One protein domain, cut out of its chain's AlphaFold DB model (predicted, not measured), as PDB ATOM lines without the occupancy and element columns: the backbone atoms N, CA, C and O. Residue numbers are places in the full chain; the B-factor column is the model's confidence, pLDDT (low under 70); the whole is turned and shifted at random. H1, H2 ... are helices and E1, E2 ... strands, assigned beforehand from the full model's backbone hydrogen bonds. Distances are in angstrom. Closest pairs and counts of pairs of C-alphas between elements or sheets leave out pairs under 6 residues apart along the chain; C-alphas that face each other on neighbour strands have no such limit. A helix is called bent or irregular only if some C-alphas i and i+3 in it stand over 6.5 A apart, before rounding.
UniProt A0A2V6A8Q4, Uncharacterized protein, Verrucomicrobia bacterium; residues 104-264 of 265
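What this domain is: This is residues 104 to 264 of the 265 residues of an uncharacterized protein of Verrucomicrobia bacterium (UniProt A0A2V6A8Q4). A strongly twisted sheet of five strands forms the core, covered by H4 and H5 on one face and by H1 and H2 on the other, which makes three layers, helices on both sides of a sheet. H3 is off the sheet and packs on the first residues of H5. The sheet is mixed, in the order E2 E1 E3 E6 E4. The printed part has 161 residues, with five named helices and six named strands in the order H1 E1 H2 E2 H3 H4 E3 H5 E4 E5 E6, a mixed class. It is compact, with a radius of gyration of the C-alphas of 15.0 A and spans of 44 by 35 by 30 A.

Where its parts are: The sheet's strands are E2, residues 143 to 146, E1, 122 to 125, E3, 187 to 191, E6, 257 to 263 and 19.3 A long, and E4, 236 to 243 and 18.7 A long. E5, residues 249 to 253, pairs with no named strand. The longest helix is H5, residues 217 to 235, 27.1 A. The others are H4, 172 to 183, 16.3 A; H1, 106 to 116; H2, 128 to 137; and H3, 158 to 166. H2 is only just irregular, with C-alphas 129 and 132 6.9 A apart. H1 begins at C-alpha 106 (176.698, 116.118, 96.709), and E6 ends at C-alpha 263 (167.221, 91.536, 103.899).

How they stand to each other: E2 and E1 are parallel, with N 125 and O 145 2.8 A apart, and with H2 form a strand-helix-strand unit, parallel neighbours joined through a helix, its crossover right-handed. E1 and E3 are parallel, with N 124 and O 189 at 2.8 A. E3 and E6 are antiparallel, with N 190 and O 258 at 2.8 A, as are E6 and E4, with N 261 and O 238 at 2.8 A. Two split units, with a strand between their two, are E2, H3 H4, E3 and E3, H5, E4, both right-handed. H4 is on the sheet; its closest C-alphas to E6 are Leu 182 and Gly 262, 5.3 A. H5 lies over E3 and E6 at a height over the sheet of 12.4 A; H1 is on the opposite face, at 8.5 A. H2 is over E1, at 8.6 A. H1 touches H2, closest at the C-alphas of Asp 107 and Tyr 137, 5.3 A. H3 touches H5 with residues 217 to 220 of H5 alone, closest at the C-alphas of Met 165 and Tyr 220, 6.9 A, at a steep tilt of 60 degrees, the same way. Every O i to N i+4 pair is within hydrogen-bond range in H1, H3, H4 and H5, and 4 of 6 in H2.

The domain as a whole: The C-alphas farthest apart, of Arg 115 and Pro 211, are 44.8 A apart. The printed part has no cut. The long links are E2 to H3, 11 residues, and E3 to H5, 25 residues. The mean pLDDT of the printed part is 93.6, and residue 199 is under 70.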
ATOM      1  N   THR A 104     182.416 119.191  94.080       91.06
ATOM      2  CA  THR A 104     181.478 118.278  94.759       91.06
ATOM      3  C   THR A 104     180.383 117.725  93.850       91.06
ATOM      4  O   THR A 104     179.878 118.429  92.969       91.06
ATOM      5  N   THR A 105     179.994 116.463  94.061       94.06
ATOM      6  CA  THR A 105     178.793 115.846  93.466       94.06
ATOM      7  C   THR A 105     177.593 115.813  94.414       94.06
ATOM      8  O   THR A 105     176.523 115.361  94.004       94.06
ATOM      9  N   VAL A 106     177.717 116.298  95.656       95.12
ATOM     10  CA  VAL A 106     176.698 116.118  96.709       95.12
ATOM     11  C   VAL A 106     175.335 116.708  96.336       95.12
ATOM     12  O   VAL A 106     174.307 116.100  96.626       95.12
ATOM     13  N   ASP A 107     175.295 117.830  95.624       95.00
ATOM     14  CA  ASP A 107     174.055 118.433  95.119       95.00
ATOM     15  C   ASP A 107     173.348 117.566  94.062       95.00
ATOM     16  O   ASP A 107     172.117 117.530  94.012       95.00
ATOM     17  N   LEU A 108     174.096 116.838  93.226       94.56
ATOM     18  CA  LEU A 108     173.526 115.888  92.266       94.56
ATOM     19  C   LEU A 108     172.953 114.671  92.991       94.56
ATOM     20  O   LEU A 108     171.865 114.208  92.641       94.56
ATOM     21  N   LEU A 109     173.664 114.171  94.004       95.88
ATOM     22  CA  LEU A 109     173.220 113.042  94.823       95.88
ATOM     23  C   LEU A 109     171.944 113.417  95.590       95.88
ATOM     24  O   LEU A 109     170.963 112.679  95.530       95.88
ATOM     25  N   ALA A 110     171.919 114.596  96.220       97.19
ATOM     26  CA  ALA A 110     170.757 115.124  96.931       97.19
ATOM     27  C   ALA A 110     169.529 115.249  96.015       97.19
ATOM     28  O   ALA A 110     168.474 114.713  96.343       97.19
ATOM     29  N   LYS A 111     169.676 115.845  94.822       96.25
ATOM     30  CA  LYS A 111     168.583 115.950  93.835       96.25
ATOM     31  C   LYS A 111     168.051 114.592  93.375       96.25
ATOM     32  O   LYS A 111     166.855 114.447  93.129       96.25
ATOM     33  N   ASN A 112     168.925 113.597  93.217       96.25
ATOM     34  CA  ASN A 112     168.489 112.244  92.872       96.25
ATOM     35  C   ASN A 112     167.729 111.597  94.031       96.25
ATOM     36  O   ASN A 112     166.686 110.986  93.812       96.25
ATOM     37  N   LEU A 113     168.196 111.783  95.262       97.88
ATOM     38  CA  LEU A 113     167.519 111.267  96.447       97.88
ATOM     39  C   LEU A 113     166.158 111.922  96.670       97.88
ATOM     40  O   LEU A 113     165.201 111.217  96.955       97.88
ATOM     41  N   GLU A 114     166.020 113.228  96.456       97.25
ATOM     42  CA  GLU A 114     164.720 113.913  96.505       97.25
ATOM     43  C   GLU A 114     163.715 113.359  95.488       97.25
ATOM     44  O   GLU A 114     162.513 113.360  95.737       97.25
ATOM     45  N   ARG A 115     164.200 112.881  94.338       96.00
ATOM     46  CA  ARG A 115     163.354 112.319  93.282       96.00
ATOM     47  C   ARG A 115     162.985 110.860  93.526       96.00
ATOM     48  O   ARG A 115     161.881 110.454  93.174       96.00
ATOM     49  N   TYR A 116     163.923 110.064  94.031       96.19
ATOM     50  CA  TYR A 116     163.801 108.607  94.031       96.19
ATOM     51  C   TYR A 116     163.643 107.989  95.415       96.19
ATOM     52  O   TYR A 116     163.104 106.885  95.485       96.19
ATOM     53  N   ALA A 117     164.100 108.636  96.489       97.44
ATOM     54  CA  ALA A 117     163.933 108.132  97.847       97.44
ATOM     55  C   ALA A 117     162.520 108.433  98.366       97.44
ATOM     56  O   ALA A 117     161.929 109.468  98.066       97.44
ATOM     57  N   THR A 118     161.966 107.503  99.139       96.81
ATOM     58  CA  THR A 118     160.648 107.649  99.773       96.81
ATOM     59  C   THR A 118     160.800 107.966 101.257       96.81
ATOM     60  O   THR A 118     161.879 107.799 101.821       96.81
ATOM     61  N   SER A 119     159.730 108.401 101.925       96.62
ATOM     62  CA  SER A 119     159.758 108.712 103.364       96.62
ATOM     63  C   SER A 119     160.085 107.514 104.265       96.62
ATOM     64  O   SER A 119     160.471 107.721 105.409       96.62
ATOM     65  N   ASN A 120     159.920 106.284 103.767       97.69
ATOM     66  CA  ASN A 120     160.174 105.050 104.519       97.69
ATOM     67  C   ASN A 120     161.572 104.466 104.262       97.69
ATOM     68  O   ASN A 120     161.956 103.495 104.914       97.69
ATOM     69  N   ASP A 121     162.307 105.023 103.298       98.31
ATOM     70  CA  ASP A 121     163.703 104.669 103.067       98.31
ATOM     71  C   ASP A 121     164.604 105.292 104.146       98.31
ATOM     72  O   ASP A 121     164.197 106.176 104.907       98.31
ATOM     73  N   LEU A 122     165.864 104.868 104.164       98.62
ATOM     74  CA  LEU A 122     166.913 105.470 104.981       98.62
ATOM     75  C   LEU A 122     168.054 105.941 104.087       98.62
ATOM     76  O   LEU A 122     168.521 105.194 103.229       98.62
ATOM     77  N   ILE A 123     168.543 107.157 104.312       98.62
ATOM     78  CA  ILE A 123     169.766 107.659 103.683       98.62
ATOM     79  C   ILE A 123     170.900 107.622 104.709       98.62
ATOM     80  O   ILE A 123     170.770 108.113 105.826       98.62
ATOM     81  N   VAL A 124     172.039 107.068 104.324       98.19
ATOM     82  CA  VAL A 124     173.257 107.007 105.126       98.19
ATOM     83  C   VAL A 124     174.341 107.792 104.401       98.19
ATOM     84  O   VAL A 124     174.699 107.475 103.268       98.19
ATOM     85  N   VAL A 125     174.854 108.830 105.053       97.69
ATOM     86  CA  VAL A 125     175.872 109.736 104.522       97.69
ATOM     87  C   VAL A 125     177.244 109.328 105.037       97.69
ATOM     88  O   VAL A 125     177.556 109.490 106.220       97.69
ATOM     89  N   ASN A 126     178.060 108.800 104.130       95.19
ATOM     90  CA  ASN A 126     179.393 108.295 104.397       95.19
ATOM     91  C   ASN A 126     180.436 109.012 103.524       95.19
ATOM     92  O   ASN A 126     180.343 108.962 102.299       95.19
ATOM     93  N   PRO A 127     181.478 109.613 104.115       94.19
ATOM     94  CA  PRO A 127     181.734 109.767 105.553       94.19
ATOM     95  C   PRO A 127     180.958 110.927 106.200       94.19
ATOM     96  O   PRO A 127     180.432 111.808 105.519       94.19
ATOM     97  N   TRP A 128     180.942 110.964 107.539       94.62
ATOM     98  CA  TRP A 128     180.242 111.979 108.345       94.62
ATOM     99  C   TRP A 128     180.532 113.433 107.954       94.62
ATOM    100  O   TRP A 128     179.659 114.291 108.083       94.62
ATOM    101  N   PHE A 129     181.745 113.738 107.480       92.56
ATOM    102  CA  PHE A 129     182.121 115.106 107.136       92.56
ATOM    103  C   PHE A 129     181.388 115.625 105.896       92.56
ATOM    104  O   PHE A 129     181.394 116.825 105.667       92.56
ATOM    105  N   LEU A 130     180.704 114.775 105.131       94.38
ATOM    106  CA  LEU A 130     179.811 115.217 104.060       94.38
ATOM    107  C   LEU A 130     178.459 115.721 104.582       94.38
ATOM    108  O   LEU A 130     177.693 116.303 103.817       94.38
ATOM    109  N   GLY A 131     178.160 115.516 105.870       95.81
ATOM    110  CA  GLY A 131     176.908 115.915 106.511       95.81
ATOM    111  C   GLY A 131     176.519 117.375 106.250       95.81
ATOM    112  O   GLY A 131     175.399 117.597 105.794       95.81
ATOM    113  N   PRO A 132     177.416 118.365 106.444       95.81
ATOM    114  CA  PRO A 132     177.099 119.768 106.178       95.81
ATOM    115  C   PRO A 132     176.719 120.045 104.722       95.81
ATOM    116  O   PRO A 132     175.688 120.668 104.470       95.81
ATOM    117  N   SER A 133     177.503 119.535 103.767       94.88
ATOM    118  CA  SER A 133     177.219 119.666 102.333       94.88
ATOM    119  C   SER A 133     175.888 118.998 101.981       94.88
ATOM    120  O   SER A 133     175.054 119.590 101.298       94.88
ATOM    121  N   PHE A 134     175.641 117.790 102.493       97.06
ATOM    122  CA  PHE A 134     174.394 117.068 102.252       97.06
ATOM    123  C   PHE A 134     173.190 117.809 102.839       97.06
ATOM    124  O   PHE A 134     172.204 118.017 102.141       97.06
ATOM    125  N   SER A 135     173.298 118.291 104.080       97.00
ATOM    126  CA  SER A 135     172.254 119.071 104.751       97.00
ATOM    127  C   SER A 135     171.944 120.392 104.050       97.00
ATOM    128  O   SER A 135     170.847 120.912 104.229       97.00
ATOM    129  N   TRP A 136     172.904 120.964 103.322       96.31
ATOM    130  CA  TRP A 136     172.698 122.186 102.552       96.31
ATOM    131  C   TRP A 136     171.905 121.933 101.264       96.31
ATOM    132  O   TRP A 136     171.096 122.767 100.866       96.31
ATOM    133  N   TYR A 137     172.141 120.801 100.597       97.12
ATOM    134  CA  TYR A 137     171.521 120.505  99.304       97.12
ATOM    135  C   TYR A 137     170.251 119.657  99.388       97.12
ATOM    136  O   TYR A 137     169.416 119.769  98.494       97.12
ATOM    137  N   TYR A 138     170.101 118.815 100.412       97.88
ATOM    138  CA  TYR A 138     168.980 117.890 100.547       97.88
ATOM    139  C   TYR A 138     167.808 118.507 101.318       97.88
ATOM    140  O   TYR A 138     167.931 118.855 102.491       97.88
ATOM    141  N   HIS A 139     166.653 118.569 100.663       96.88
ATOM    142  CA  HIS A 139     165.399 119.127 101.175       96.88
ATOM    143  C   HIS A 139     164.244 118.110 101.139       96.88
ATOM    144  O   HIS A 139     163.078 118.480 101.285       96.88
ATOM    145  N   GLY A 140     164.550 116.829 100.912       96.44
ATOM    146  CA  GLY A 140     163.560 115.757 100.875       96.44
ATOM    147  C   GLY A 140     163.073 115.327 102.262       96.44
ATOM    148  O   GLY A 140     163.583 115.751 103.298       96.44
ATOM    149  N   THR A 141     162.066 114.453 102.280       96.94
ATOM    150  CA  THR A 141     161.420 113.973 103.514       96.94
ATOM    151  C   THR A 141     162.011 112.674 104.062       96.94
ATOM    152  O   THR A 141     161.595 112.225 105.127       96.94
ATOM    153  N   THR A 142     162.917 112.020 103.333       98.38
ATOM    154  CA  THR A 142     163.528 110.758 103.767       98.38
ATOM    155  C   THR A 142     164.455 111.015 104.948       98.38
ATOM    156  O   THR A 142     165.272 111.939 104.929       98.38
ATOM    157  N   GLN A 143     164.348 110.181 105.981       97.25
ATOM    158  CA  GLN A 143     165.252 110.254 107.122       97.25
ATOM    159  C   GLN A 143     166.688 109.970 106.675       97.25
ATOM    160  O   GLN A 143     166.942 109.054 105.889       97.25
ATOM    161  N   TRP A 144     167.639 110.730 107.218       98.19
ATOM    162  CA  TRP A 144     169.050 110.521 106.930       98.19
ATOM    163  C   TRP A 144     169.938 110.557 108.174       98.19
ATOM    164  O   TRP A 144     169.682 111.287 109.138       98.19
ATOM    165  N   MET A 145     170.996 109.755 108.134       98.19
ATOM    166  CA  MET A 145     171.982 109.565 109.196       98.19
ATOM    167  C   MET A 145     173.395 109.729 108.634       98.19
ATOM    168  O   MET A 145     173.622 109.472 107.453       98.19
ATOM    169  N   THR A 146     174.350 110.161 109.449       97.88
ATOM    170  CA  THR A 146     175.777 110.150 109.082       97.88
ATOM    171  C   THR A 146     176.433 108.831 109.495       97.88
ATOM    172  O   THR A 146     175.877 108.072 110.286       97.88
ATOM    173  N   LEU A 147     177.628 108.547 108.969       96.31
ATOM    174  CA  LEU A 147     178.475 107.439 109.417       96.31
ATOM    175  C   LEU A 147     179.733 107.966 110.139       96.31
ATOM    176  O   LEU A 147     180.651 108.442 109.457       96.31
ATOM    177  N   PRO A 148     179.808 107.886 111.487       96.94
ATOM    178  CA  PRO A 148     178.792 107.406 112.439       96.94
ATOM    179  C   PRO A 148     177.666 108.432 112.616       96.94
ATOM    180  O   PRO A 148     177.783 109.568 112.144       96.94
ATOM    181  N   GLU A 149     176.579 108.059 113.297       97.31
ATOM    182  CA  GLU A 149     175.465 108.992 113.495       97.31
ATOM    183  C   GLU A 149     175.857 110.124 114.446       97.31
ATOM    184  O   GLU A 149     176.329 109.890 115.561       97.31
ATOM    185  N   LEU A 150     175.635 111.359 113.995       96.81
ATOM    186  CA  LEU A 150     175.889 112.579 114.754       96.81
ATOM    187  C   LEU A 150     174.582 113.327 115.004       96.81
ATOM    188  O   LEU A 150     173.743 113.449 114.115       96.81
ATOM    189  N   SER A 151     174.435 113.895 116.200       94.88
ATOM    190  CA  SER A 151     173.248 114.675 116.571       94.88
ATOM    191  C   SER A 151     173.154 116.026 115.850       94.88
ATOM    192  O   SER A 151     172.055 116.492 115.559       94.88
ATOM    193  N   GLU A 152     174.291 116.650 115.529       96.06
ATOM    194  CA  GLU A 152     174.375 117.867 114.717       96.06
ATOM    195  C   GLU A 152     175.127 117.569 113.420       96.06
ATOM    196  O   GLU A 152     176.241 117.045 113.446       96.06
ATOM    197  N   LYS A 153     174.513 117.928 112.289       94.94
ATOM    198  CA  LYS A 153     174.960 117.531 110.946       94.94
ATOM    199  C   LYS A 153     175.226 118.719 110.017       94.94
ATOM    200  O   LYS A 153     175.785 118.524 108.948       94.94
ATOM    201  N   ARG A 154     174.865 119.952 110.406       93.75
ATOM    202  CA  ARG A 154     175.022 121.166 109.574       93.75
ATOM    203  C   ARG A 154     176.412 121.786 109.637       93.75
ATOM    204  O   ARG A 154     176.758 122.603 108.792       93.75
ATOM    205  N   ILE A 155     177.196 121.435 110.650       93.19
ATOM    206  CA  ILE A 155     178.555 121.938 110.865       93.19
ATOM    207  C   ILE A 155     179.472 120.792 111.299       93.19
ATOM    208  O   ILE A 155     179.018 119.819 111.898       93.19
ATOM    209  N   HIS A 156     180.775 120.900 111.031       90.94
ATOM    210  CA  HIS A 156     181.737 119.883 111.467       90.94
ATOM    211  C   HIS A 156     181.976 119.967 112.983       90.94
ATOM    212  O   HIS A 156     182.683 120.855 113.464       90.94
ATOM    213  N   ARG A 157     181.402 119.025 113.737       90.81
ATOM    214  CA  ARG A 157     181.562 118.900 115.194       90.81
ATOM    215  C   ARG A 157     182.562 117.805 115.553       90.81
ATOM    216  O   ARG A 157     182.198 116.662 115.817       90.81
ATOM    217  N   TYR A 158     183.844 118.167 115.554       90.12
ATOM    218  CA  TYR A 158     184.939 117.247 115.886       90.12
ATOM    219  C   TYR A 158     184.862 116.694 117.312       90.12
ATOM    220  O   TYR A 158     185.345 115.598 117.567       90.12
ATOM    221  N   ASP A 159     184.234 117.426 118.227       91.88
ATOM    222  CA  ASP A 159     183.941 116.965 119.579       91.88
ATOM    223  C   ASP A 159     182.947 115.793 119.587       91.88
ATOM    224  O   ASP A 159     183.207 114.806 120.266       91.88
ATOM    225  N   LEU A 160     181.886 115.830 118.767       94.94
ATOM    226  CA  LEU A 160     180.951 114.701 118.636       94.94
ATOM    227  C   LEU A 160     181.633 113.470 118.030       94.94
ATOM    228  O   LEU A 160     181.381 112.344 118.451       94.94
ATOM    229  N   ILE A 161     182.532 113.683 117.068       95.06
ATOM    230  CA  ILE A 161     183.338 112.600 116.500       95.06
ATOM    231  C   ILE A 161     184.278 112.011 117.540       95.06
ATOM    232  O   ILE A 161     184.390 110.792 117.627       95.06
ATOM    233  N   LYS A 162     184.907 112.854 118.358       93.75
ATOM    234  CA  LYS A 162     185.755 112.398 119.454       93.75
ATOM    235  C   LYS A 162     184.968 111.526 120.438       93.75
ATOM    236  O   LYS A 162     185.443 110.449 120.769       93.75
ATOM    237  N   THR A 163     183.749 111.928 120.806       95.50
ATOM    238  CA  THR A 163     182.850 111.102 121.628       95.50
ATOM    239  C   THR A 163     182.528 109.768 120.953       95.50
ATOM    240  O   THR A 163     182.654 108.728 121.586       95.50
ATOM    241  N   LYS A 164     182.202 109.758 119.652       96.62
ATOM    242  CA  LYS A 164     181.965 108.505 118.910       96.62
ATOM    243  C   LYS A 164     183.185 107.588 118.858       96.62
ATOM    244  O   LYS A 164     183.025 106.375 118.874       96.62
ATOM    245  N   MET A 165     184.396 108.134 118.812       96.75
ATOM    246  CA  MET A 165     185.623 107.330 118.834       96.75
ATOM    247  C   MET A 165     185.844 106.625 120.180       96.75
ATOM    248  O   MET A 165     186.508 105.595 120.208       96.75
ATOM    249  N   GLU A 166     185.308 107.154 121.279       96.88
ATOM    250  CA  GLU A 166     185.396 106.567 122.625       96.88
ATOM    251  C   GLU A 166     184.326 105.480 122.873       96.88
ATOM    252  O   GLU A 166     184.397 104.756 123.866       96.88
ATOM    253  N   GLU A 167     183.333 105.338 121.989       96.25
ATOM    254  CA  GLU A 167     182.274 104.332 122.117       96.25
ATOM    255  C   GLU A 167     182.748 102.937 121.675       96.25
ATOM    256  O   GLU A 167     183.402 102.773 120.645       96.25
ATOM    257  N   THR A 168     182.343 101.898 122.413       93.19
ATOM    258  CA  THR A 168     182.647 100.495 122.073       93.19
ATOM    259  C   THR A 168     181.939 100.013 120.804       93.19
ATOM    260  O   THR A 168     182.515  99.236 120.049       93.19
ATOM    261  N   ASP A 169     180.709 100.470 120.546       93.12
ATOM    262  CA  ASP A 169     179.973 100.179 119.305       93.12
ATOM    263  C   ASP A 169     179.332 101.454 118.753       93.12
ATOM    264  O   ASP A 169     178.120 101.658 118.816       93.12
ATOM    265  N   ALA A 170     180.173 102.315 118.179       95.50
ATOM    266  CA  ALA A 170     179.767 103.600 117.606       95.50
ATOM    267  C   ALA A 170     178.737 103.497 116.463       95.50
ATOM    268  O   ALA A 170     178.196 104.511 116.014       95.50
ATOM    269  N   LEU A 171     178.496 102.283 115.953       96.50
ATOM    270  CA  LEU A 171     177.657 102.007 114.788       96.50
ATOM    271  C   LEU A 171     176.350 101.293 115.134       96.50
ATOM    272  O   LEU A 171     175.579 101.008 114.216       96.50
ATOM    273  N   ALA A 172     176.094 101.000 116.411       96.19
ATOM    274  CA  ALA A 172     174.917 100.253 116.851       96.19
ATOM    275  C   ALA A 172     173.609 100.864 116.319       96.19
ATOM    276  O   ALA A 172     172.816 100.173 115.674       96.19
ATOM    277  N   ASP A 173     173.432 102.177 116.499       96.06
ATOM    278  CA  ASP A 173     172.239 102.908 116.055       96.06
ATOM    279  C   ASP A 173     172.029 102.802 114.541       96.06
ATOM    280  O   ASP A 173     170.913 102.592 114.061       96.06
ATOM    281  N   LEU A 174     173.119 102.908 113.777       96.62
ATOM    282  CA  LEU A 174     173.072 102.877 112.321       96.62
ATOM    283  C   LEU A 174     172.781 101.466 111.799       96.62
ATOM    284  O   LEU A 174     171.934 101.310 110.921       96.62
ATOM    285  N   LYS A 175     173.425 100.434 112.362       97.06
ATOM    286  CA  LYS A 175     173.144  99.026 112.030       97.06
ATOM    287  C   LYS A 175     171.676  98.697 112.299       97.06
ATOM    288  O   LYS A 175     171.007  98.154 111.427       97.06
ATOM    289  N   MET A 176     171.152  99.108 113.457       97.81
ATOM    290  CA  MET A 176     169.746  98.914 113.818       97.81
ATOM    291  C   MET A 176     168.795  99.625 112.842       97.81
ATOM    292  O   MET A 176     167.806  99.031 112.404       97.81
ATOM    293  N   ALA A 177     169.090 100.873 112.466       98.12
ATOM    294  CA  ALA A 177     168.285 101.620 111.502       98.12
ATOM    295  C   ALA A 177     168.293 100.965 110.109       98.12
ATOM    296  O   ALA A 177     167.236 100.834 109.486       98.12
ATOM    297  N   ILE A 178     169.458 100.501 109.643       97.44
ATOM    298  CA  ILE A 178     169.610  99.772 108.376       97.44
ATOM    299  C   ILE A 178     168.792  98.477 108.407       97.44
ATOM    300  O   ILE A 178     167.963  98.267 107.521       97.44
ATOM    301  N   THR A 179     168.958  97.649 109.444       98.00
ATOM    302  CA  THR A 179     168.208  96.394 109.609       98.00
ATOM    303  C   THR A 179     166.710  96.635 109.575       98.00
ATOM    304  O   THR A 179     166.012  96.035 108.761       98.00
ATOM    305  N   LYS A 180     166.209  97.563 110.398       98.12
ATOM    306  CA  LYS A 180     164.777  97.872 110.464       98.12
ATOM    307  C   LYS A 180     164.228  98.319 109.109       98.12
ATOM    308  O   LYS A 180     163.141  97.891 108.718       98.12
ATOM    309  N   THR A 181     164.967  99.170 108.398       98.25
ATOM    310  CA  THR A 181     164.561  99.697 107.088       98.25
ATOM    311  C   THR A 181     164.444  98.571 106.062       98.25
ATOM    312  O   THR A 181     163.402  98.433 105.421       98.25
ATOM    313  N   LEU A 182     165.474  97.727 105.959       97.50
ATOM    314  CA  LEU A 182     165.533  96.633 104.987       97.50
ATOM    315  C   LEU A 182     164.541  95.507 105.302       97.50
ATOM    316  O   LEU A 182     163.864  95.025 104.395       97.50
ATOM    317  N   GLN A 183     164.396  95.121 106.574       97.50
ATOM    318  CA  GLN A 183     163.414  94.114 107.007       97.50
ATOM    319  C   GLN A 183     161.969  94.566 106.773       97.50
ATOM    320  O   GLN A 183     161.097  93.742 106.515       97.50
ATOM    321  N   SER A 184     161.714  95.876 106.808       97.25
ATOM    322  CA  SER A 184     160.403  96.447 106.474       97.25
ATOM    323  C   SER A 184     160.141  96.520 104.960       97.25
ATOM    324  O   SER A 184     159.118  97.060 104.548       97.25
ATOM    325  N   GLY A 185     161.059  96.017 104.126       96.62
ATOM    326  CA  GLY A 185     160.954  96.042 102.665       96.62
ATOM    327  C   GLY A 185     161.318  97.382 102.020       96.62
ATOM    328  O   GLY A 185     161.107  97.550 100.820       96.62
ATOM    329  N   ASN A 186     161.863  98.332 102.786       98.06
ATOM    330  CA  ASN A 186     162.303  99.630 102.270       98.06
ATOM    331  C   ASN A 186     163.780  99.589 101.856       98.06
ATOM    332  O   ASN A 186     164.468  98.575 102.004       98.06
ATOM    333  N   ARG A 187     164.274 100.694 101.295       97.69
ATOM    334  CA  ARG A 187     165.606 100.767 100.687       97.69
ATOM    335  C   ARG A 187     166.535 101.610 101.545       97.69
ATOM    336  O   ARG A 187     166.119 102.592 102.160       97.69
ATOM    337  N   VAL A 188     167.811 101.249 101.536       98.00
ATOM    338  CA  VAL A 188     168.872 102.043 102.157       98.00
ATOM    339  C   VAL A 188     169.717 102.667 101.056       98.00
ATOM    340  O   VAL A 188     170.224 101.971 100.180       98.00
ATOM    341  N   TRP A 189     169.875 103.982 101.099       98.12
ATOM    342  CA  TRP A 189     170.700 104.747 100.174       98.12
ATOM    343  C   TRP A 189     172.009 105.135 100.855       98.12
ATOM    344  O   TRP A 189     171.996 105.797 101.885       98.12
ATOM    345  N   LEU A 190     173.143 104.755 100.281       97.06
ATOM    346  CA  LEU A 190     174.480 105.029 100.802       97.06
ATOM    347  C   LEU A 190     175.123 106.139  99.960       97.06
ATOM    348  O   LEU A 190     175.629 105.894  98.860       97.06
ATOM    349  N   VAL A 191     175.098 107.369 100.474       96.81
ATOM    350  CA  VAL A 191     175.821 108.515  99.906       96.81
ATOM    351  C   VAL A 191     177.298 108.337 100.224       96.81
ATOM    352  O   VAL A 191     177.667 108.210 101.385       96.81
ATOM    353  N   GLY A 192     178.118 108.292  99.180       92.38
ATOM    354  CA  GLY A 192     179.527 107.916  99.214       92.38
ATOM    355  C   GLY A 192     179.805 106.419  99.278       92.38
ATOM    356  O   GLY A 192     180.965 106.009  99.261       92.38
ATOM    357  N   GLY A 193     178.751 105.600  99.238       87.38
ATOM    358  CA  GLY A 193     178.852 104.147  99.277       87.38
ATOM    359  C   GLY A 193     179.364 103.633 100.621       87.38
ATOM    360  O   GLY A 193     179.265 104.298 101.652       87.38
ATOM    361  N   ALA A 194     179.915 102.425 100.608       78.88
ATOM    362  CA  ALA A 194     180.637 101.854 101.735       78.88
ATOM    363  C   ALA A 194     181.962 101.279 101.227       78.88
ATOM    364  O   ALA A 194     182.012 100.750 100.115       78.88
ATOM    365  N   GLN A 195     183.038 101.424 102.006       80.19
ATOM    366  CA  GLN A 195     184.343 100.911 101.587       80.19
ATOM    367  C   GLN A 195     184.301  99.377 101.471       80.19
ATOM    368  O   GLN A 195     183.733  98.725 102.355       80.19
ATOM    369  N   PRO A 196     184.901  98.784 100.418       71.06
ATOM    370  CA  PRO A 196     185.009  97.346 100.316       71.06
ATOM    371  C   PRO A 196     185.883  96.818 101.449       71.06
ATOM    372  O   PRO A 196     186.839  97.454 101.892       71.06
ATOM    373  N   THR A 197     185.539  95.628 101.915       73.06
ATOM    374  CA  THR A 197     186.287  94.939 102.957       73.06
ATOM    375  C   THR A 197     187.650  94.483 102.431       73.06
ATOM    376  O   THR A 197     187.751  93.951 101.326       73.06
ATOM    377  N   GLU A 198     188.709  94.664 103.223       76.12
ATOM    378  CA  GLU A 198     190.029  94.111 102.911       76.12
ATOM    379  C   GLU A 198     190.046  92.579 103.060       76.12
ATOM    380  O   GLU A 198     189.177  91.987 103.700       76.12
ATOM    381  N   GLN A 199     191.072  91.907 102.521       69.31
ATOM    382  CA  GLN A 199     191.184  90.435 102.572       69.31
ATOM    383  C   GLN A 199     191.106  89.852 103.995       69.31
ATOM    384  O   GLN A 199     190.704  88.705 104.166       69.31
ATOM    385  N   LYS A 200     191.495  90.624 105.016       77.75
ATOM    386  CA  LYS A 200     191.479  90.208 106.427       77.75
ATOM    387  C   LYS A 200     190.162  90.514 107.153       77.75
ATOM    388  O   LYS A 200     190.080  90.272 108.353       77.75
ATOM    389  N   GLY A 201     189.149  91.028 106.458       82.06
ATOM    390  CA  GLY A 201     187.921  91.532 107.072       82.06
ATOM    391  C   GLY A 201     187.965  93.046 107.319       82.06
ATOM    392  O   GLY A 201     188.964  93.702 107.007       82.06
ATOM    393  N   PRO A 202     186.870  93.636 107.833       87.38
ATOM    394  CA  PRO A 202     186.801  95.072 108.057       87.38
ATOM    395  C   PRO A 202     187.724  95.456 109.215       87.38
ATOM    396  O   PRO A 202     187.766  94.775 110.240       87.38
ATOM    397  N   MET A 203     188.448  96.566 109.072       89.19
ATOM    398  CA  MET A 203     189.262  97.103 110.164       89.19
ATOM    399  C   MET A 203     188.385  97.381 111.385       89.19
ATOM    400  O   MET A 203     187.345  98.039 111.297       89.19
ATOM    401  N   SER A 204     188.832  96.886 112.532       89.31
ATOM    402  CA  SER A 204     188.218  97.144 113.828       89.31
ATOM    403  C   SER A 204     189.248  97.808 114.723       89.31
ATOM    404  O   SER A 204     190.377  97.328 114.824       89.31
ATOM    405  N   LEU A 205     188.864  98.932 115.318       93.62
ATOM    406  CA  LEU A 205     189.686  99.707 116.240       93.62
ATOM    407  C   LEU A 205     189.094  99.595 117.637       93.62
ATOM    408  O   LEU A 205     187.871  99.508 117.781       93.62
ATOM    409  N   THR A 206     189.941  99.621 118.664       95.69
ATOM    410  CA  THR A 206     189.434  99.764 120.033       95.69
ATOM    411  C   THR A 206     188.887 101.178 120.236       95.69
ATOM    412  O   THR A 206     189.247 102.086 119.480       95.69
ATOM    413  N   PRO A 207     188.059 101.416 121.267       96.81
ATOM    414  CA  PRO A 207     187.751 102.772 121.706       96.81
ATOM    415  C   PRO A 207     189.010 103.629 121.836       96.81
ATOM    416  O   PRO A 207     190.065 103.135 122.246       96.81
ATOM    417  N   ALA A 208     188.906 104.897 121.454       95.19
ATOM    418  CA  ALA A 208     190.033 105.809 121.476       95.19
ATOM    419  C   ALA A 208     190.532 106.043 122.913       95.19
ATOM    420  O   ALA A 208     189.723 106.188 123.831       95.19
ATOM    421  N   PRO A 209     191.856 106.145 123.115       95.94
ATOM    422  CA  PRO A 209     192.900 105.992 122.100       95.94
ATOM    423  C   PRO A 209     193.168 104.523 121.726       95.94
ATOM    424  O   PRO A 209     193.420 103.691 122.594       95.94
ATOM    425  N   ASP A 210     193.214 104.231 120.424       96.25
ATOM    426  CA  ASP A 210     193.652 102.924 119.922       96.25
ATOM    427  C   ASP A 210     195.180 102.735 120.095       96.25
ATOM    428  O   ASP A 210     195.931 103.699 119.899       96.25
ATOM    429  N   PRO A 211     195.686 101.526 120.422       95.06
ATOM    430  CA  PRO A 211     197.119 101.286 120.630       95.06
ATOM    431  C   PRO A 211     198.022 101.602 119.431       95.06
ATOM    432  O   PRO A 211     199.194 101.922 119.622       95.06
ATOM    433  N   VAL A 212     197.507 101.488 118.203       94.75
ATOM    434  CA  VAL A 212     198.262 101.715 116.962       94.75
ATOM    435  C   VAL A 212     197.919 103.076 116.361       94.75
ATOM    436  O   VAL A 212     198.810 103.801 115.917       94.75
ATOM    437  N   TYR A 213     196.636 103.438 116.352       93.69
ATOM    438  CA  TYR A 213     196.135 104.620 115.642       93.69
ATOM    439  C   TYR A 213     195.819 105.817 116.550       93.69
ATOM    440  O   TYR A 213     195.553 106.913 116.045       93.69
ATOM    441  N   GLY A 214     195.861 105.653 117.875       93.81
ATOM    442  CA  GLY A 214     195.615 106.715 118.849       93.81
ATOM    443  C   GLY A 214     194.268 107.408 118.632       93.81
ATOM    444  O   GLY A 214     193.222 106.768 118.624       93.81
ATOM    445  N   TRP A 215     194.302 108.730 118.431       92.19
ATOM    446  CA  TRP A 215     193.131 109.580 118.155       92.19
ATOM    447  C   TRP A 215     192.940 109.885 116.656       92.19
ATOM    448  O   TRP A 215     192.420 110.941 116.287       92.19
ATOM    449  N   SER A 216     193.396 109.008 115.757       92.25
ATOM    450  CA  SER A 216     193.331 109.252 114.310       92.25
ATOM    451  C   SER A 216     191.896 109.200 113.772       92.25
ATOM    452  O   SER A 216     191.402 108.149 113.372       92.25
ATOM    453  N   SER A 217     191.229 110.355 113.693       91.25
ATOM    454  CA  SER A 217     189.892 110.476 113.085       91.25
ATOM    455  C   SER A 217     189.791 109.872 111.669       91.25
ATOM    456  O   SER A 217     188.794 109.194 111.399       91.25
ATOM    457  N   PRO A 218     190.797 110.011 110.774       91.94
ATOM    458  CA  PRO A 218     190.791 109.311 109.489       91.94
ATOM    459  C   PRO A 218     190.750 107.783 109.623       91.94
ATOM    460  O   PRO A 218     190.012 107.140 108.881       91.94
ATOM    461  N   ALA A 219     191.483 107.201 110.582       94.25
ATOM    462  CA  ALA A 219     191.505 105.753 110.795       94.25
ATOM    463  C   ALA A 219     190.147 105.230 111.285       94.25
ATOM    464  O   ALA A 219     189.638 104.261 110.729       94.25
ATOM    465  N   TYR A 220     189.518 105.908 112.253       95.69
ATOM    466  CA  TYR A 220     188.164 105.556 112.709       95.69
ATOM    467  C   TYR A 220     187.125 105.722 111.600       95.69
ATOM    468  O   TYR A 220     186.316 104.826 111.384       95.69
ATOM    469  N   THR A 221     187.185 106.817 110.835       94.31
ATOM    470  CA  THR A 221     186.274 107.049 109.699       94.31
ATOM    471  C   THR A 221     186.391 105.934 108.652       94.31
ATOM    472  O   THR A 221     185.380 105.431 108.162       94.31
ATOM    473  N   TYR A 222     187.618 105.510 108.337       93.12
ATOM    474  CA  TYR A 222     187.873 104.412 107.406       93.12
ATOM    475  C   TYR A 222     187.390 103.060 107.955       93.12
ATOM    476  O   TYR A 222     186.681 102.332 107.256       93.12
ATOM    477  N   ALA A 223     187.693 102.755 109.221       94.69
ATOM    478  CA  ALA A 223     187.245 101.539 109.894       94.69
ATOM    479  C   ALA A 223     185.713 101.432 109.923       94.69
ATOM    480  O   ALA A 223     185.152 100.418 109.511       94.69
ATOM    481  N   TRP A 224     185.020 102.502 110.318       95.81
ATOM    482  CA  TRP A 224     183.558 102.539 110.348       95.81
ATOM    483  C   TRP A 224     182.926 102.364 108.964       95.81
ATOM    484  O   TRP A 224     181.944 101.633 108.827       95.81
ATOM    485  N   SER A 225     183.515 102.971 107.929       94.81
ATOM    486  CA  SER A 225     183.086 102.794 106.535       94.81
ATOM    487  C   SER A 225     183.176 101.332 106.083       94.81
ATOM    488  O   SER A 225     182.217 100.808 105.514       94.81
ATOM    489  N   MET A 226     184.277 100.639 106.390       94.50
ATOM    490  CA  MET A 226     184.423  99.211 106.074       94.50
ATOM    491  C   MET A 226     183.493  98.317 106.894       94.50
ATOM    492  O   MET A 226     182.997  97.323 106.371       94.50
ATOM    493  N   GLN A 227     183.246  98.645 108.166       94.50
ATOM    494  CA  GLN A 227     182.336  97.874 109.018       94.50
ATOM    495  C   GLN A 227     180.892  97.948 108.519       94.50
ATOM    496  O   GLN A 227     180.228  96.916 108.446       94.50
ATOM    497  N   ILE A 228     180.414  99.134 108.122       94.19
ATOM    498  CA  ILE A 228     179.103  99.260 107.469       94.19
ATOM    499  C   ILE A 228     179.099  98.570 106.108       94.19
ATOM    500  O   ILE A 228     178.125  97.897 105.790       94.19
ATOM    501  N   GLY A 229     180.179  98.670 105.329       92.38
ATOM    502  CA  GLY A 229     180.294  97.956 104.055       92.38
ATOM    503  C   GLY A 229     180.153  96.448 104.217       92.38
ATOM    504  O   GLY A 229     179.324  95.836 103.549       92.38
ATOM    505  N   ALA A 230     180.891  95.862 105.161       92.56
ATOM    506  CA  ALA A 230     180.801  94.443 105.488       92.56
ATOM    507  C   ALA A 230     179.395  94.055 105.976       92.56
ATOM    508  O   ALA A 230     178.839  93.062 105.513       92.56
ATOM    509  N   PHE A 231     178.798  94.862 106.858       93.38
ATOM    510  CA  PHE A 231     177.450  94.632 107.384       93.38
ATOM    511  C   PHE A 231     176.380  94.637 106.281       93.38
ATOM    512  O   PHE A 231     175.561  93.726 106.197       93.38
ATOM    513  N   VAL A 232     176.415  95.634 105.394       92.06
ATOM    514  CA  VAL A 232     175.502  95.742 104.248       92.06
ATOM    515  C   VAL A 232     175.702  94.554 103.306       92.06
ATOM    516  O   VAL A 232     174.727  93.910 102.943       92.06
ATOM    517  N   LEU A 233     176.943  94.203 102.955       90.12
ATOM    518  CA  LEU A 233     177.226  93.065 102.070       90.12
ATOM    519  C   LEU A 233     176.743  91.723 102.635       90.12
ATOM    520  O   LEU A 233     176.301  90.862 101.875       90.12
ATOM    521  N   GLN A 234     176.824  91.541 103.953       91.88
ATOM    522  CA  GLN A 234     176.376  90.320 104.616       91.88
ATOM    523  C   GLN A 234     174.850  90.164 104.561       91.88
ATOM    524  O   GLN A 234     174.357  89.066 104.294       91.88
ATOM    525  N   HIS A 235     174.114  91.255 104.779       93.31
ATOM    526  CA  HIS A 235     172.672  91.207 105.026       93.31
ATOM    527  C   HIS A 235     171.790  91.667 103.864       93.31
ATOM    528  O   HIS A 235     170.577  91.492 103.913       93.31
ATOM    529  N   VAL A 236     172.344  92.270 102.817       92.56
ATOM    530  CA  VAL A 236     171.549  92.800 101.705       92.56
ATOM    531  C   VAL A 236     171.398  91.765 100.592       92.56
ATOM    532  O   VAL A 236     172.311  90.992 100.292       92.56
ATOM    533  N   VAL A 237     170.219  91.744  99.969       93.19
ATOM    534  CA  VAL A 237     169.925  90.852  98.838       93.19
ATOM    535  C   VAL A 237     170.456  91.435  97.532       93.19
ATOM    536  O   VAL A 237     171.069  90.708  96.754       93.19
ATOM    537  N   ASP A 238     170.226  92.730  97.309       92.50
ATOM    538  CA  ASP A 238     170.590  93.449  96.087       92.50
ATOM    539  C   ASP A 238     171.249  94.800  96.397       92.50
ATOM    540  O   ASP A 238     170.773  95.561  97.243       92.50
ATOM    541  N   GLY A 239     172.340  95.097  95.690       91.56
ATOM    542  CA  GLY A 239     173.112  96.325  95.833       91.56
ATOM    543  C   GLY A 239     173.521  96.876  94.471       91.56
ATOM    544  O   GLY A 239     174.133  96.168  93.675       91.56
ATOM    545  N   GLU A 240     173.218  98.146  94.210       93.00
ATOM    546  CA  GLU A 240     173.418  98.769  92.898       93.00
ATOM    547  C   GLU A 240     174.045 100.164  93.034       93.00
ATOM    548  O   GLU A 240     173.638 100.972  93.873       93.00
ATOM    549  N   VAL A 241     175.028 100.472  92.184       93.38
ATOM    550  CA  VAL A 241     175.576 101.830  92.057       93.38
ATOM    551  C   VAL A 241     174.650 102.642  91.156       93.38
ATOM    552  O   VAL A 241     174.674 102.493  89.937       93.38
ATOM    553  N   VAL A 242     173.846 103.519  91.755       93.62
ATOM    554  CA  VAL A 242     172.879 104.366  91.039       93.62
ATOM    555  C   VAL A 242     173.579 105.531  90.345       93.62
ATOM    556  O   VAL A 242     173.229 105.906  89.230       93.62
ATOM    557  N   LEU A 243     174.586 106.106  91.006       93.19
ATOM    558  CA  LEU A 243     175.431 107.155  90.441       93.19
ATOM    559  C   LEU A 243     176.885 106.864  90.781       93.19
ATOM    560  O   LEU A 243     177.239 106.735  91.949       93.19
ATOM    561  N   GLY A 244     177.730 106.776  89.759       91.38
ATOM    562  CA  GLY A 244     179.176 106.691  89.934       91.38
ATOM    563  C   GLY A 244     179.833 108.073  90.068       91.38
ATOM    564  O   GLY A 244     179.208 109.091  89.737       91.38
ATOM    565  N   PRO A 245     181.109 108.113  90.497       90.62
ATOM    566  CA  PRO A 245     181.929 109.316  90.426       90.62
ATOM    567  C   PRO A 245     181.955 109.899  89.005       90.62
ATOM    568  O   PRO A 245     182.006 109.169  88.015       90.62
ATOM    569  N   GLN A 246     181.916 111.224  88.902       89.94
ATOM    570  CA  GLN A 246     181.834 111.967  87.646       89.94
ATOM    571  C   GLN A 246     183.221 112.414  87.167       89.94
ATOM    572  O   GLN A 246     184.076 112.806  87.962       89.94
ATOM    573  N   SER A 247     183.450 112.415  85.855       87.88
ATOM    574  CA  SER A 247     184.663 113.006  85.280       87.88
ATOM    575  C   SER A 247     184.675 114.527  85.468       87.88
ATOM    576  O   SER A 247     183.640 115.174  85.316       87.88
ATOM    577  N   GLY A 248     185.844 115.113  85.738       86.44
ATOM    578  CA  GLY A 248     185.989 116.569  85.870       86.44
ATOM    579  C   GLY A 248     185.510 117.145  87.208       86.44
ATOM    580  O   GLY A 248     185.376 118.361  87.328       86.44
ATOM    581  N   VAL A 249     185.275 116.292  88.211       88.56
ATOM    582  CA  VAL A 249     184.987 116.703  89.592       88.56
ATOM    583  C   VAL A 249     186.198 116.429  90.483       88.56
ATOM    584  O   VAL A 249     186.885 115.421  90.305       88.56
ATOM    585  N   GLY A 250     186.492 117.344  91.405       84.50
ATOM    586  CA  GLY A 250     187.556 117.234  92.396       84.50
ATOM    587  C   GLY A 250     187.409 115.956  93.231       84.50
ATOM    588  O   GLY A 250     186.294 115.569  93.572       84.50
ATOM    589  N   PRO A 251     188.511 115.266  93.568       80.06
ATOM    590  CA  PRO A 251     188.454 113.917  94.133       80.06
ATOM    591  C   PRO A 251     187.875 113.855  95.554       80.06
ATOM    592  O   PRO A 251     187.481 112.780  95.995       80.06
ATOM    593  N   ASN A 252     187.822 114.978  96.275       76.12
ATOM    594  CA  ASN A 252     187.457 115.002  97.694       76.12
ATOM    595  C   ASN A 252     185.969 114.712  97.938       76.12
ATOM    596  O   ASN A 252     185.637 114.006  98.886       76.12
ATOM    597  N   GLU A 253     185.083 115.238  97.087       86.81
ATOM    598  CA  GLU A 253     183.630 115.034  97.180       86.81
ATOM    599  C   GLU A 253     183.039 114.502  95.864       86.81
ATOM    600  O   GLU A 253     181.879 114.750  95.533       86.81
ATOM    601  N   ASN A 254     183.834 113.749  95.101       91.31
ATOM    602  CA  ASN A 254     183.373 113.016  93.929       91.31
ATOM    603  C   ASN A 254     183.038 111.573  94.301       91.31
ATOM    604  O   ASN A 254     183.835 110.652  94.119       91.31
ATOM    605  N   ILE A 255     181.857 111.404  94.884       92.56
ATOM    606  CA  ILE A 255     181.482 110.182  95.591       92.56
ATOM    607  C   ILE A 255     180.301 109.471  94.906       92.56
ATOM    608  O   ILE A 255     179.486 110.133  94.252       92.56
ATOM    609  N   PRO A 256     180.182 108.136  95.043       94.31
ATOM    610  CA  PRO A 256     179.075 107.385  94.461       94.31
ATOM    611  C   PRO A 256     177.778 107.496  95.277       94.31
ATOM    612  O   PRO A 256     177.796 107.788  96.471       94.31
ATOM    613  N   LEU A 257     176.647 107.177  94.644       95.94
ATOM    614  CA  LEU A 257     175.396 106.811  95.306       95.94
ATOM    615  C   LEU A 257     175.152 105.320  95.108       95.94
ATOM    616  O   LEU A 257     175.058 104.859  93.969       95.94
ATOM    617  N   VAL A 258     174.994 104.589  96.206       95.44
ATOM    618  CA  VAL A 258     174.646 103.165  96.182       95.44
ATOM    619  C   VAL A 258     173.268 102.976  96.801       95.44
ATOM    620  O   VAL A 258     172.907 103.675  97.743       95.44
ATOM    621  N   ILE A 259     172.497 102.033  96.276       96.25
ATOM    622  CA  ILE A 259     171.240 101.592  96.871       96.25
ATOM    623  C   ILE A 259     171.357 100.135  97.304       96.25
ATOM    624  O   ILE A 259     171.914  99.315  96.581       96.25
ATOM    625  N   ALA A 260     170.830  99.833  98.484       96.00
ATOM    626  CA  ALA A 260     170.755  98.510  99.081       96.00
ATOM    627  C   ALA A 260     169.287  98.131  99.315       96.00
ATOM    628  O   ALA A 260     168.496  98.946  99.812       96.00
ATOM    629  N   ARG A 261     168.915  96.904  98.935       96.31
ATOM    630  CA  ARG A 261     167.531  96.415  98.947       96.31
ATOM    631  C   ARG A 261     167.437  94.982  99.469       96.31
ATOM    632  O   ARG A 261     168.258  94.124  99.141       96.31
ATOM    633  N   GLY A 262     166.363  94.716 100.207       94.88
ATOM    634  CA  GLY A 262     166.075  93.397 100.766       94.88
ATOM    635  C   GLY A 262     166.977  93.029 101.945       94.88
ATOM    636  O   GLY A 262     168.028  93.632 102.161       94.88
ATOM    637  N   TRP A 263     166.538  92.030 102.707       96.06
ATOM    638  CA  TRP A 263     167.221  91.536 103.899       96.06
ATOM    639  C   TRP A 263     167.459  90.025 103.803       96.06
ATOM    640  O   TRP A 263     166.579  89.280 103.366       96.06
ATOM    641  N   ARG A 264     168.649  89.594 104.219       93.75
ATOM    642  CA  ARG A 264     169.075  88.209 104.404       93.75
ATOM    643  C   ARG A 264     169.514  88.040 105.858       93.75
ATOM    644  O   ARG A 264     170.344  88.814 106.344       93.75
TER     645      ARG A 264